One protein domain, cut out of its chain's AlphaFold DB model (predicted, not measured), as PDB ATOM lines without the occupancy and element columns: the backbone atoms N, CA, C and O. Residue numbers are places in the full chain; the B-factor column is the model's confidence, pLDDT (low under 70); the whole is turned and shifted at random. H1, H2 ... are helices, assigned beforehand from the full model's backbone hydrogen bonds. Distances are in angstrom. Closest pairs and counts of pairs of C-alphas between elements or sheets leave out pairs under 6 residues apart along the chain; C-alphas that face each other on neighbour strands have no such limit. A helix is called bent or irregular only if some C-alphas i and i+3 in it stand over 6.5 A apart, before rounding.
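AT A GLANCE: This is residues 51 to 118 of the 148 residues of an uncharacterized protein of Rhodocyclaceae bacterium (UniProt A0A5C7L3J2). Two helices lie side by side as a long helical hairpin: H1 runs the length of the rod, and after a long link the kinked, shorter H2 folds back along it. The 68 printed residues hold H1 then H2, with no named strand; the class is all helix. The whole is loose, with a radius of gyration of the C-alphas of 15.2 A, and spans 52 by 18 by 14 A.

IN THESE COORDINATES: Find C-alpha 51 at (-0.369, -30.845, -8.307); from there H1, residues 51 to 79, runs 43.0 A. Next find C-alpha 91 at (-10.308, -45.662, 10.434), where H2, residues 91 to 114, begins; it ends 23.7 A away at C-alpha 114 at (1.089, -37.222, -8.591). H2 has a kink of 92 degrees near residue 100 and is irregular: C-alphas 97 and 100 are 8.3 A apart.

HOW THE PARTS SIT: H1 and H2 touch, the closest C-alphas being those of Ala 52 and Ala 110, 4.8 A apart. They run opposite ways at a shallow tilt of 9 degrees. O i to N i+4 pairs are within hydrogen-bond range in 24 of 25 for H1 and 15 of 20 for H2.

THE WHOLE: The C-alphas farthest apart, of Gly 81 and Lys 117, are 52.5 A apart. The printed part has no cut; the 11-residue link is long. Residues 116 to 118 have pLDDT under 70.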
ATOM      1  N   GLU A  51       0.339 -29.618  -7.938       79.00
ATOM      2  CA  GLU A  51      -0.369 -30.845  -8.307       79.00
ATOM      3  C   GLU A  51      -0.511 -31.822  -7.129       79.00
ATOM      4  O   GLU A  51      -1.527 -32.505  -7.003       79.00
ATOM      5  N   ALA A  52       0.486 -31.867  -6.245       84.88
ATOM      6  CA  ALA A  52       0.471 -32.661  -5.024       84.88
ATOM      7  C   ALA A  52      -0.263 -31.944  -3.876       84.88
ATOM      8  O   ALA A  52      -0.895 -32.603  -3.049       84.88
ATOM      9  N   GLN A  53      -0.268 -30.608  -3.839       87.88
ATOM     10  CA  GLN A  53      -0.920 -29.836  -2.777       87.88
ATOM     11  C   GLN A  53      -2.426 -30.126  -2.695       87.88
ATOM     12  O   GLN A  53      -2.959 -30.302  -1.601       87.88
ATOM     13  N   ALA A  54      -3.103 -30.274  -3.838       88.25
ATOM     14  CA  ALA A  54      -4.521 -30.633  -3.863       88.25
ATOM     15  C   ALA A  54      -4.803 -31.999  -3.202       88.25
ATOM     16  O   ALA A  54      -5.811 -32.157  -2.510       88.25
ATOM     17  N   LEU A  55      -3.903 -32.976  -3.374       89.31
ATOM     18  CA  LEU A  55      -4.003 -34.286  -2.723       89.31
ATOM     19  C   LEU A  55      -3.753 -34.181  -1.216       89.31
ATOM     20  O   LEU A  55      -4.495 -34.777  -0.437       89.31
ATOM     21  N   VAL A  56      -2.759 -33.388  -0.799       90.25
ATOM     22  CA  VAL A  56      -2.483 -33.122   0.622       90.25
ATOM     23  C   VAL A  56      -3.708 -32.524   1.309       90.25
ATOM     24  O   VAL A  56      -4.114 -33.013   2.367       90.25
ATOM     25  N   ASP A  57      -4.329 -31.514   0.701       92.56
ATOM     26  CA  ASP A  57      -5.516 -30.853   1.249       92.56
ATOM     27  C   ASP A  57      -6.699 -31.829   1.337       92.56
ATOM     28  O   ASP A  57      -7.386 -31.898   2.361       92.56
ATOM     29  N   GLN A  58      -6.904 -32.642   0.295       93.62
ATOM     30  CA  GLN A  58      -7.959 -33.653   0.260       93.62
ATOM     31  C   GLN A  58      -7.775 -34.712   1.356       93.62
ATOM     32  O   GLN A  58      -8.723 -35.018   2.085       93.62
ATOM     33  N   TRP A  59      -6.573 -35.275   1.494       94.50
ATOM     34  CA  TRP A  59      -6.286 -36.305   2.494       94.50
ATOM     35  C   TRP A  59      -6.351 -35.748   3.916       94.50
ATOM     36  O   TRP A  59      -6.943 -36.378   4.793       94.50
ATOM     37  N   THR A  60      -5.841 -34.535   4.134       94.44
ATOM     38  CA  THR A  60      -5.951 -33.829   5.421       94.44
ATOM     39  C   THR A  60      -7.413 -33.582   5.786       94.44
ATOM     40  O   THR A  60      -7.836 -33.852   6.914       94.44
ATOM     41  N   GLY A  61      -8.221 -33.124   4.825       95.25
ATOM     42  CA  GLY A  61      -9.662 -32.957   5.001       95.25
ATOM     43  C   GLY A  61     -10.358 -34.268   5.370       95.25
ATOM     44  O   GLY A  61     -11.166 -34.294   6.299       95.25
ATOM     45  N   HIS A  62     -10.004 -35.367   4.701       95.69
ATOM     46  CA  HIS A  62     -10.566 -36.688   4.972       95.69
ATOM     47  C   HIS A  62     -10.220 -37.206   6.377       95.69
ATOM     48  O   HIS A  62     -11.113 -37.643   7.100       95.69
ATOM     49  N   VAL A  63      -8.956 -37.102   6.805       95.06
ATOM     50  CA  VAL A  63      -8.526 -37.501   8.159       95.06
ATOM     51  C   VAL A  63      -9.250 -36.692   9.235       95.06
ATOM     52  O   VAL A  63      -9.748 -37.255  10.212       95.06
ATOM     53  N   ASN A  64      -9.369 -35.379   9.040       94.94
ATOM     54  CA  ASN A  64     -10.093 -34.518   9.971       94.94
ATOM     55  C   ASN A  64     -11.583 -34.865  10.041       94.94
ATOM     56  O   ASN A  64     -12.176 -34.834  11.121       94.94
ATOM     57  N   GLU A  65     -12.188 -35.230   8.913       95.94
ATOM     58  CA  GLU A  65     -13.573 -35.683   8.885       95.94
ATOM     59  C   GLU A  65     -13.756 -37.013   9.624       95.94
ATOM     60  O   GLU A  65     -14.637 -37.110  10.479       95.94
ATOM     61  N   LEU A  66     -12.880 -37.998   9.399       95.00
ATOM     62  CA  LEU A  66     -12.887 -39.264  10.143       95.00
ATOM     63  C   LEU A  66     -12.778 -39.035  11.655       95.00
ATOM     64  O   LEU A  66     -13.526 -39.633  12.432       95.00
ATOM     65  N   ARG A  67     -11.893 -38.125  12.078       94.19
ATOM     66  CA  ARG A  67     -11.727 -37.747  13.486       94.19
ATOM     67  C   ARG A  67     -13.003 -37.131  14.066       94.19
ATOM     68  O   ARG A  67     -13.413 -37.506  15.166       94.19
ATOM     69  N   ARG A  68     -13.650 -36.211  13.342       94.81
ATOM     70  CA  ARG A  68     -14.924 -35.601  13.772       94.81
ATOM     71  C   ARG A  68     -16.031 -36.639  13.900       94.81
ATOM     72  O   ARG A  68     -16.701 -36.681  14.930       94.81
ATOM     73  N   GLN A  69     -16.196 -37.489  12.890       93.88
ATOM     74  CA  GLN A  69     -17.212 -38.544  12.886       93.88
ATOM     75  C   GLN A  69     -17.004 -39.533  14.030       93.88
ATOM     76  O   GLN A  69     -17.970 -39.908  14.696       93.88
ATOM     77  N   PHE A  70     -15.753 -39.909  14.307       94.50
ATOM     78  CA  PHE A  70     -15.415 -40.778  15.428       94.50
ATOM     79  C   PHE A  70     -15.849 -40.167  16.764       94.50
ATOM     80  O   PHE A  70     -16.595 -40.795  17.515       94.50
ATOM     81  N   VAL A  71     -15.461 -38.917  17.035       93.50
ATOM     82  CA  VAL A  71     -15.835 -38.221  18.277       93.50
ATOM     83  C   VAL A  71     -17.352 -38.051  18.387       93.50
ATOM     84  O   VAL A  71     -17.921 -38.354  19.437       93.50
ATOM     85  N   HIS A  72     -18.026 -37.636  17.311       94.50
ATOM     86  CA  HIS A  72     -19.488 -37.531  17.281       94.50
ATOM     87  C   HIS A  72     -20.170 -38.872  17.574       94.50
ATOM     88  O   HIS A  72     -21.123 -38.914  18.349       94.50
ATOM     89  N   GLY A  73     -19.669 -39.975  17.014       92.19
ATOM     90  CA  GLY A  73     -20.192 -41.314  17.279       92.19
ATOM     91  C   GLY A  73     -20.058 -41.726  18.748       92.19
ATOM     92  O   GLY A  73     -21.000 -42.282  19.320       92.19
ATOM     93  N   LEU A  74     -18.923 -41.414  19.384       92.31
ATOM     94  CA  LEU A  74     -18.722 -41.662  20.817       92.31
ATOM     95  C   LEU A  74     -19.676 -40.823  21.677       92.31
ATOM     96  O   LEU A  74     -20.287 -41.350  22.608       92.31
ATOM     97  N   MET A  75     -19.840 -39.540  21.345       92.69
ATOM     98  CA  MET A  75     -20.757 -38.638  22.049       92.69
ATOM     99  C   MET A  75     -22.217 -39.079  21.911       92.69
ATOM    100  O   MET A  75     -22.941 -39.092  22.903       92.69
ATOM    101  N   ALA A  76     -22.645 -39.495  20.715       92.69
ATOM    102  CA  ALA A  76     -24.002 -39.983  20.477       92.69
ATOM    103  C   ALA A  76     -24.312 -41.234  21.315       92.69
ATOM    104  O   ALA A  76     -25.339 -41.296  21.988       92.69
ATOM    105  N   ARG A  77     -23.382 -42.199  21.364       89.94
ATOM    106  CA  ARG A  77     -23.507 -43.399  22.213       89.94
ATOM    107  C   ARG A  77     -23.636 -43.038  23.693       89.94
ATOM    108  O   ARG A  77     -24.500 -43.579  24.377       89.94
ATOM    109  N   ALA A  78     -22.804 -42.111  24.167       90.75
ATOM    110  CA  ALA A  78     -22.848 -41.648  25.550       90.75
ATOM    111  C   ALA A  78     -24.170 -40.933  25.880       90.75
ATOM    112  O   ALA A  78     -24.738 -41.168  26.945       90.75
ATOM    113  N   ALA A  79     -24.695 -40.117  24.961       92.94
ATOM    114  CA  ALA A  79     -25.979 -39.431  25.119       92.94
ATOM    115  C   ALA A  79     -27.169 -40.405  25.210       92.94
ATOM    116  O   ALA A  79     -28.143 -40.128  25.904       92.94
ATOM    117  N   GLU A  80     -27.070 -41.573  24.575       94.06
ATOM    118  CA  GLU A  80     -28.038 -42.671  24.706       94.06
ATOM    119  C   GLU A  80     -27.889 -43.473  26.018       94.06
ATOM    120  O   GLU A  80     -28.555 -44.494  26.197       94.06
ATOM    121  N   GLY A  81     -26.994 -43.065  26.926       93.31
ATOM    122  CA  GLY A  81     -26.694 -43.786  28.166       93.31
ATOM    123  C   GLY A  81     -25.904 -45.081  27.955       93.31
ATOM    124  O   GLY A  81     -25.814 -45.903  28.866       93.31
ATOM    125  N   LYS A  82     -25.336 -45.291  26.760       91.94
ATOM    126  CA  LYS A  82     -24.539 -46.478  26.427       91.94
ATOM    127  C   LYS A  82     -23.059 -46.190  26.638       91.94
ATOM    128  O   LYS A  82     -22.562 -45.131  26.262       91.94
ATOM    129  N   THR A  83     -22.319 -47.169  27.154       89.81
ATOM    130  CA  THR A  83     -20.853 -47.102  27.188       89.81
ATOM    131  C   THR A  83     -20.308 -47.162  25.755       89.81
ATOM    132  O   THR A  83     -20.580 -48.139  25.047       89.81
ATOM    133  N   PRO A  84     -19.556 -46.149  25.287       87.31
ATOM    134  CA  PRO A  84     -18.929 -46.197  23.975       87.31
ATOM    135  C   PRO A  84     -17.883 -47.315  23.932       87.31
ATOM    136  O   PRO A  84     -17.068 -47.444  24.842       87.31
ATOM    137  N   VAL A  85     -17.892 -48.111  22.864       85.75
ATOM    138  CA  VAL A  85     -16.868 -49.131  22.607       85.75
ATOM    139  C   VAL A  85     -16.014 -48.644  21.448       85.75
ATOM    140  O   VAL A  85     -16.546 -48.310  20.388       85.75
ATOM    141  N   ILE A  86     -14.703 -48.591  21.664       88.38
ATOM    142  CA  ILE A  86     -13.732 -48.141  20.668       88.38
ATOM    143  C   ILE A  86     -13.161 -49.363  19.952       88.38
ATOM    144  O   ILE A  86     -12.523 -50.212  20.570       88.38
ATOM    145  N   ALA A  87     -13.373 -49.425  18.640       88.06
ATOM    146  CA  ALA A  87     -12.644 -50.324  17.755       88.06
ATOM    147  C   ALA A  87     -11.349 -49.621  17.325       88.06
ATOM    148  O   ALA A  87     -11.383 -48.709  16.496       88.06
ATOM    149  N   PHE A  88     -10.222 -49.979  17.948       87.69
ATOM    150  CA  PHE A  88      -8.924 -49.321  17.730       87.69
ATOM    151  C   PHE A  88      -8.345 -49.535  16.327       87.69
ATOM    152  O   PHE A  88      -7.484 -48.779  15.899       87.69
ATOM    153  N   ASP A  89      -8.842 -50.532  15.604       89.38
ATOM    154  CA  ASP A  89      -8.540 -50.810  14.202       89.38
ATOM    155  C   ASP A  89      -9.425 -50.019  13.223       89.38
ATOM    156  O   ASP A  89      -9.196 -50.048  12.014       89.38
ATOM    157  N   SER A  90     -10.438 -49.296  13.715       91.50
ATOM    158  CA  SER A  90     -11.310 -48.510  12.846       91.50
ATOM    159  C   SER A  90     -10.594 -47.273  12.282       91.50
ATOM    160  O   SER A  90      -9.828 -46.622  13.001       91.50
ATOM    161  N   PRO A  91     -10.901 -46.858  11.036       90.25
ATOM    162  CA  PRO A  91     -10.308 -45.662  10.434       90.25
ATOM    163  C   PRO A  91     -10.486 -44.394  11.279       90.25
ATOM    164  O   PRO A  91      -9.584 -43.568  11.350       90.25
ATOM    165  N   GLY A  92     -11.631 -44.250  11.954       91.06
ATOM    166  CA  GLY A  92     -11.912 -43.114  12.833       91.06
ATOM    167  C   GLY A  92     -11.070 -43.105  14.112       91.06
ATOM    168  O   GLY A  92     -10.598 -42.046  14.518       91.06
ATOM    169  N   ALA A  93     -10.843 -44.273  14.724       91.44
ATOM    170  CA  ALA A  93      -9.992 -44.385  15.909       91.44
ATOM    171  C   ALA A  93      -8.519 -44.142  15.562       91.44
ATOM    172  O   ALA A  93      -7.845 -43.387  16.261       91.44
ATOM    173  N   LEU A  94      -8.043 -44.708  14.450       92.69
ATOM    174  CA  LEU A  94      -6.690 -44.467  13.954       92.69
ATOM    175  C   LEU A  94      -6.487 -42.996  13.569       92.69
ATOM    176  O   LEU A  94      -5.500 -42.395  13.971       92.69
ATOM    177  N   ALA A  95      -7.454 -42.367  12.892       92.00
ATOM    178  CA  ALA A  95      -7.408 -40.931  12.618       92.00
ATOM    179  C   ALA A  95      -7.405 -40.091  13.907       92.00
ATOM    180  O   ALA A  95      -6.761 -39.051  13.968       92.00
ATOM    181  N   TYR A  96      -8.100 -40.517  14.964       91.38
ATOM    182  CA  TYR A  96      -8.070 -39.809  16.244       91.38
ATOM    183  C   TYR A  96      -6.708 -39.915  16.953       91.38
ATOM    184  O   TYR A  96      -6.287 -38.950  17.587       91.38
ATOM    185  N   LEU A  97      -6.032 -41.061  16.842       91.06
ATOM    186  CA  LEU A  97      -4.765 -41.340  17.527       91.06
ATOM    187  C   LEU A  97      -3.532 -40.858  16.747       91.06
ATOM    188  O   LEU A  97      -2.613 -40.312  17.351       91.06
ATOM    189  N   ASP A  98      -3.524 -41.029  15.424       90.56
ATOM    190  CA  ASP A  98      -2.325 -40.922  14.582       90.56
ATOM    191  C   ASP A  98      -2.410 -39.838  13.487       90.56
ATOM    192  O   ASP A  98      -1.492 -39.732  12.669       90.56
ATOM    193  N   ALA A  99      -3.468 -39.012  13.452       88.06
ATOM    194  CA  ALA A  99      -3.668 -38.004  12.397       88.06
ATOM    195  C   ALA A  99      -2.430 -37.142  12.128       88.06
ATOM    196  O   ALA A  99      -2.056 -36.968  10.972       88.06
ATOM    197  N   GLU A 100      -1.774 -36.638  13.174       86.00
ATOM    198  CA  GLU A 100      -0.603 -35.760  13.031       86.00
ATOM    199  C   GLU A 100       0.545 -36.458  12.292       86.00
ATOM    200  O   GLU A 100       1.196 -35.876  11.424       86.00
ATOM    201  N   ARG A 101       0.755 -37.749  12.577       83.75
ATOM    202  CA  ARG A 101       1.777 -38.556  11.910       83.75
ATOM    203  C   ARG A 101       1.435 -38.788  10.438       83.75
ATOM    204  O   ARG A 101       2.335 -38.776   9.602       83.75
ATOM    205  N   TRP A 102       0.162 -39.014  10.114       83.81
ATOM    206  CA  TRP A 102      -0.280 -39.193   8.727       83.81
ATOM    207  C   TRP A 102      -0.183 -37.889   7.934       83.81
ATOM    208  O   TRP A 102       0.384 -37.883   6.842       83.81
ATOM    209  N   ILE A 103      -0.652 -36.779   8.510       86.50
ATOM    210  CA  ILE A 103      -0.626 -35.448   7.890       86.50
ATOM    211  C   ILE A 103       0.810 -35.023   7.575       86.50
ATOM    212  O   ILE A 103       1.076 -34.534   6.479       86.50
ATOM    213  N   ALA A 104       1.758 -35.291   8.477       81.81
ATOM    214  CA  ALA A 104       3.174 -35.015   8.236       81.81
ATOM    215  C   ALA A 104       3.758 -35.786   7.031       81.81
ATOM    216  O   ALA A 104       4.699 -35.313   6.397       81.81
ATOM    217  N   ALA A 105       3.208 -36.959   6.696       82.94
ATOM    218  CA  ALA A 105       3.675 -37.791   5.587       82.94
ATOM    219  C   ALA A 105       2.995 -37.478   4.239       82.94
ATOM    220  O   ALA A 105       3.536 -37.829   3.186       82.94
ATOM    221  N   PHE A 106       1.832 -36.818   4.244       87.12
ATOM    222  CA  PHE A 106       1.044 -36.553   3.035       87.12
ATOM    223  C   PHE A 106       1.774 -35.788   1.931       87.12
ATOM    224  O   PHE A 106       1.629 -36.209   0.788       87.12
ATOM    225  N   PRO A 107       2.577 -34.743   2.205       84.69
ATOM    226  CA  PRO A 107       3.328 -34.043   1.163       84.69
ATOM    227  C   PRO A 107       4.135 -34.964   0.247       84.69
ATOM    228  O   PRO A 107       4.086 -34.837  -0.970       84.69
ATOM    229  N   VAL A 108       4.834 -35.934   0.831       81.06
ATOM    230  CA  VAL A 108       5.705 -36.850   0.084       81.06
ATOM    231  C   VAL A 108       4.874 -37.864  -0.681       81.06
ATOM    232  O   VAL A 108       5.096 -38.081  -1.867       81.06
ATOM    233  N   LEU A 109       3.884 -38.459  -0.013       83.31
ATOM    234  CA  LEU A 109       2.988 -39.423  -0.646       83.31
ATOM    235  C   LEU A 109       2.219 -38.784  -1.811       83.31
ATOM    236  O   LEU A 109       1.997 -39.422  -2.833       83.31
ATOM    237  N   ALA A 110       1.828 -37.518  -1.680       85.06
ATOM    238  CA  ALA A 110       1.124 -36.781  -2.717       85.06
ATOM    239  C   ALA A 110       2.021 -36.509  -3.929       85.06
ATOM    240  O   ALA A 110       1.565 -36.616  -5.068       85.06
ATOM    241  N   GLU A 111       3.295 -36.194  -3.712       82.00
ATOM    242  CA  GLU A 111       4.274 -36.042  -4.791       82.00
ATOM    243  C   GLU A 111       4.541 -37.369  -5.512       82.00
ATOM    244  O   GLU A 111       4.501 -37.420  -6.743       82.00
ATOM    245  N   GLU A 112       4.687 -38.466  -4.763       81.12
ATOM    246  CA  GLU A 112       4.835 -39.814  -5.328       81.12
ATOM    247  C   GLU A 112       3.616 -40.218  -6.169       81.12
ATOM    248  O   GLU A 112       3.767 -40.677  -7.303       81.12
ATOM    249  N   VAL A 113       2.404 -40.008  -5.645       82.50
ATOM    250  CA  VAL A 113       1.145 -40.343  -6.330       82.50
ATOM    251  C   VAL A 113       0.899 -39.448  -7.545       82.50
ATOM    252  O   VAL A 113       0.423 -39.931  -8.571       82.50
ATOM    253  N   SER A 114       1.227 -38.157  -7.462       79.75
ATOM    254  CA  SER A 114       1.089 -37.222  -8.591       79.75
ATOM    255  C   SER A 114       2.190 -37.372  -9.645       79.75
ATOM    256  O   SER A 114       2.095 -36.772 -10.715       79.75
ATOM    257  N   GLY A 115       3.230 -38.172  -9.378       70.88
ATOM    258  CA  GLY A 115       4.368 -38.351 -10.280       70.88
ATOM    259  C   GLY A 115       5.289 -37.130 -10.352       70.88
ATOM    260  O   GLY A 115       6.127 -37.043 -11.255       70.88
ATOM    261  N   THR A 116       5.154 -36.185  -9.417       67.56
ATOM    262  CA  THR A 116       6.068 -35.049  -9.304       67.56
ATOM    263  C   THR A 116       7.358 -35.529  -8.629       67.56
ATOM    264  O   THR A 116       7.347 -36.149  -7.568       67.56
ATOM    265  N   LYS A 117       8.513 -35.325  -9.283       62.53
ATOM    266  CA  LYS A 117       9.820 -35.736  -8.738       62.53
ATOM    267  C   LYS A 117      10.207 -34.811  -7.584       62.53
ATOM    268  O   LYS A 117      10.838 -33.782  -7.810       62.53
ATOM    269  N   GLY A 118       9.828 -35.188  -6.370       60.88
ATOM    270  CA  GLY A 118      10.259 -34.555  -5.127       60.88
ATOM    271  C   GLY A 118      11.388 -35.309  -4.422       60.88
ATOM    272  O   GLY A 118      11.783 -36.412  -4.809       60.88
TER     273      GLY A 118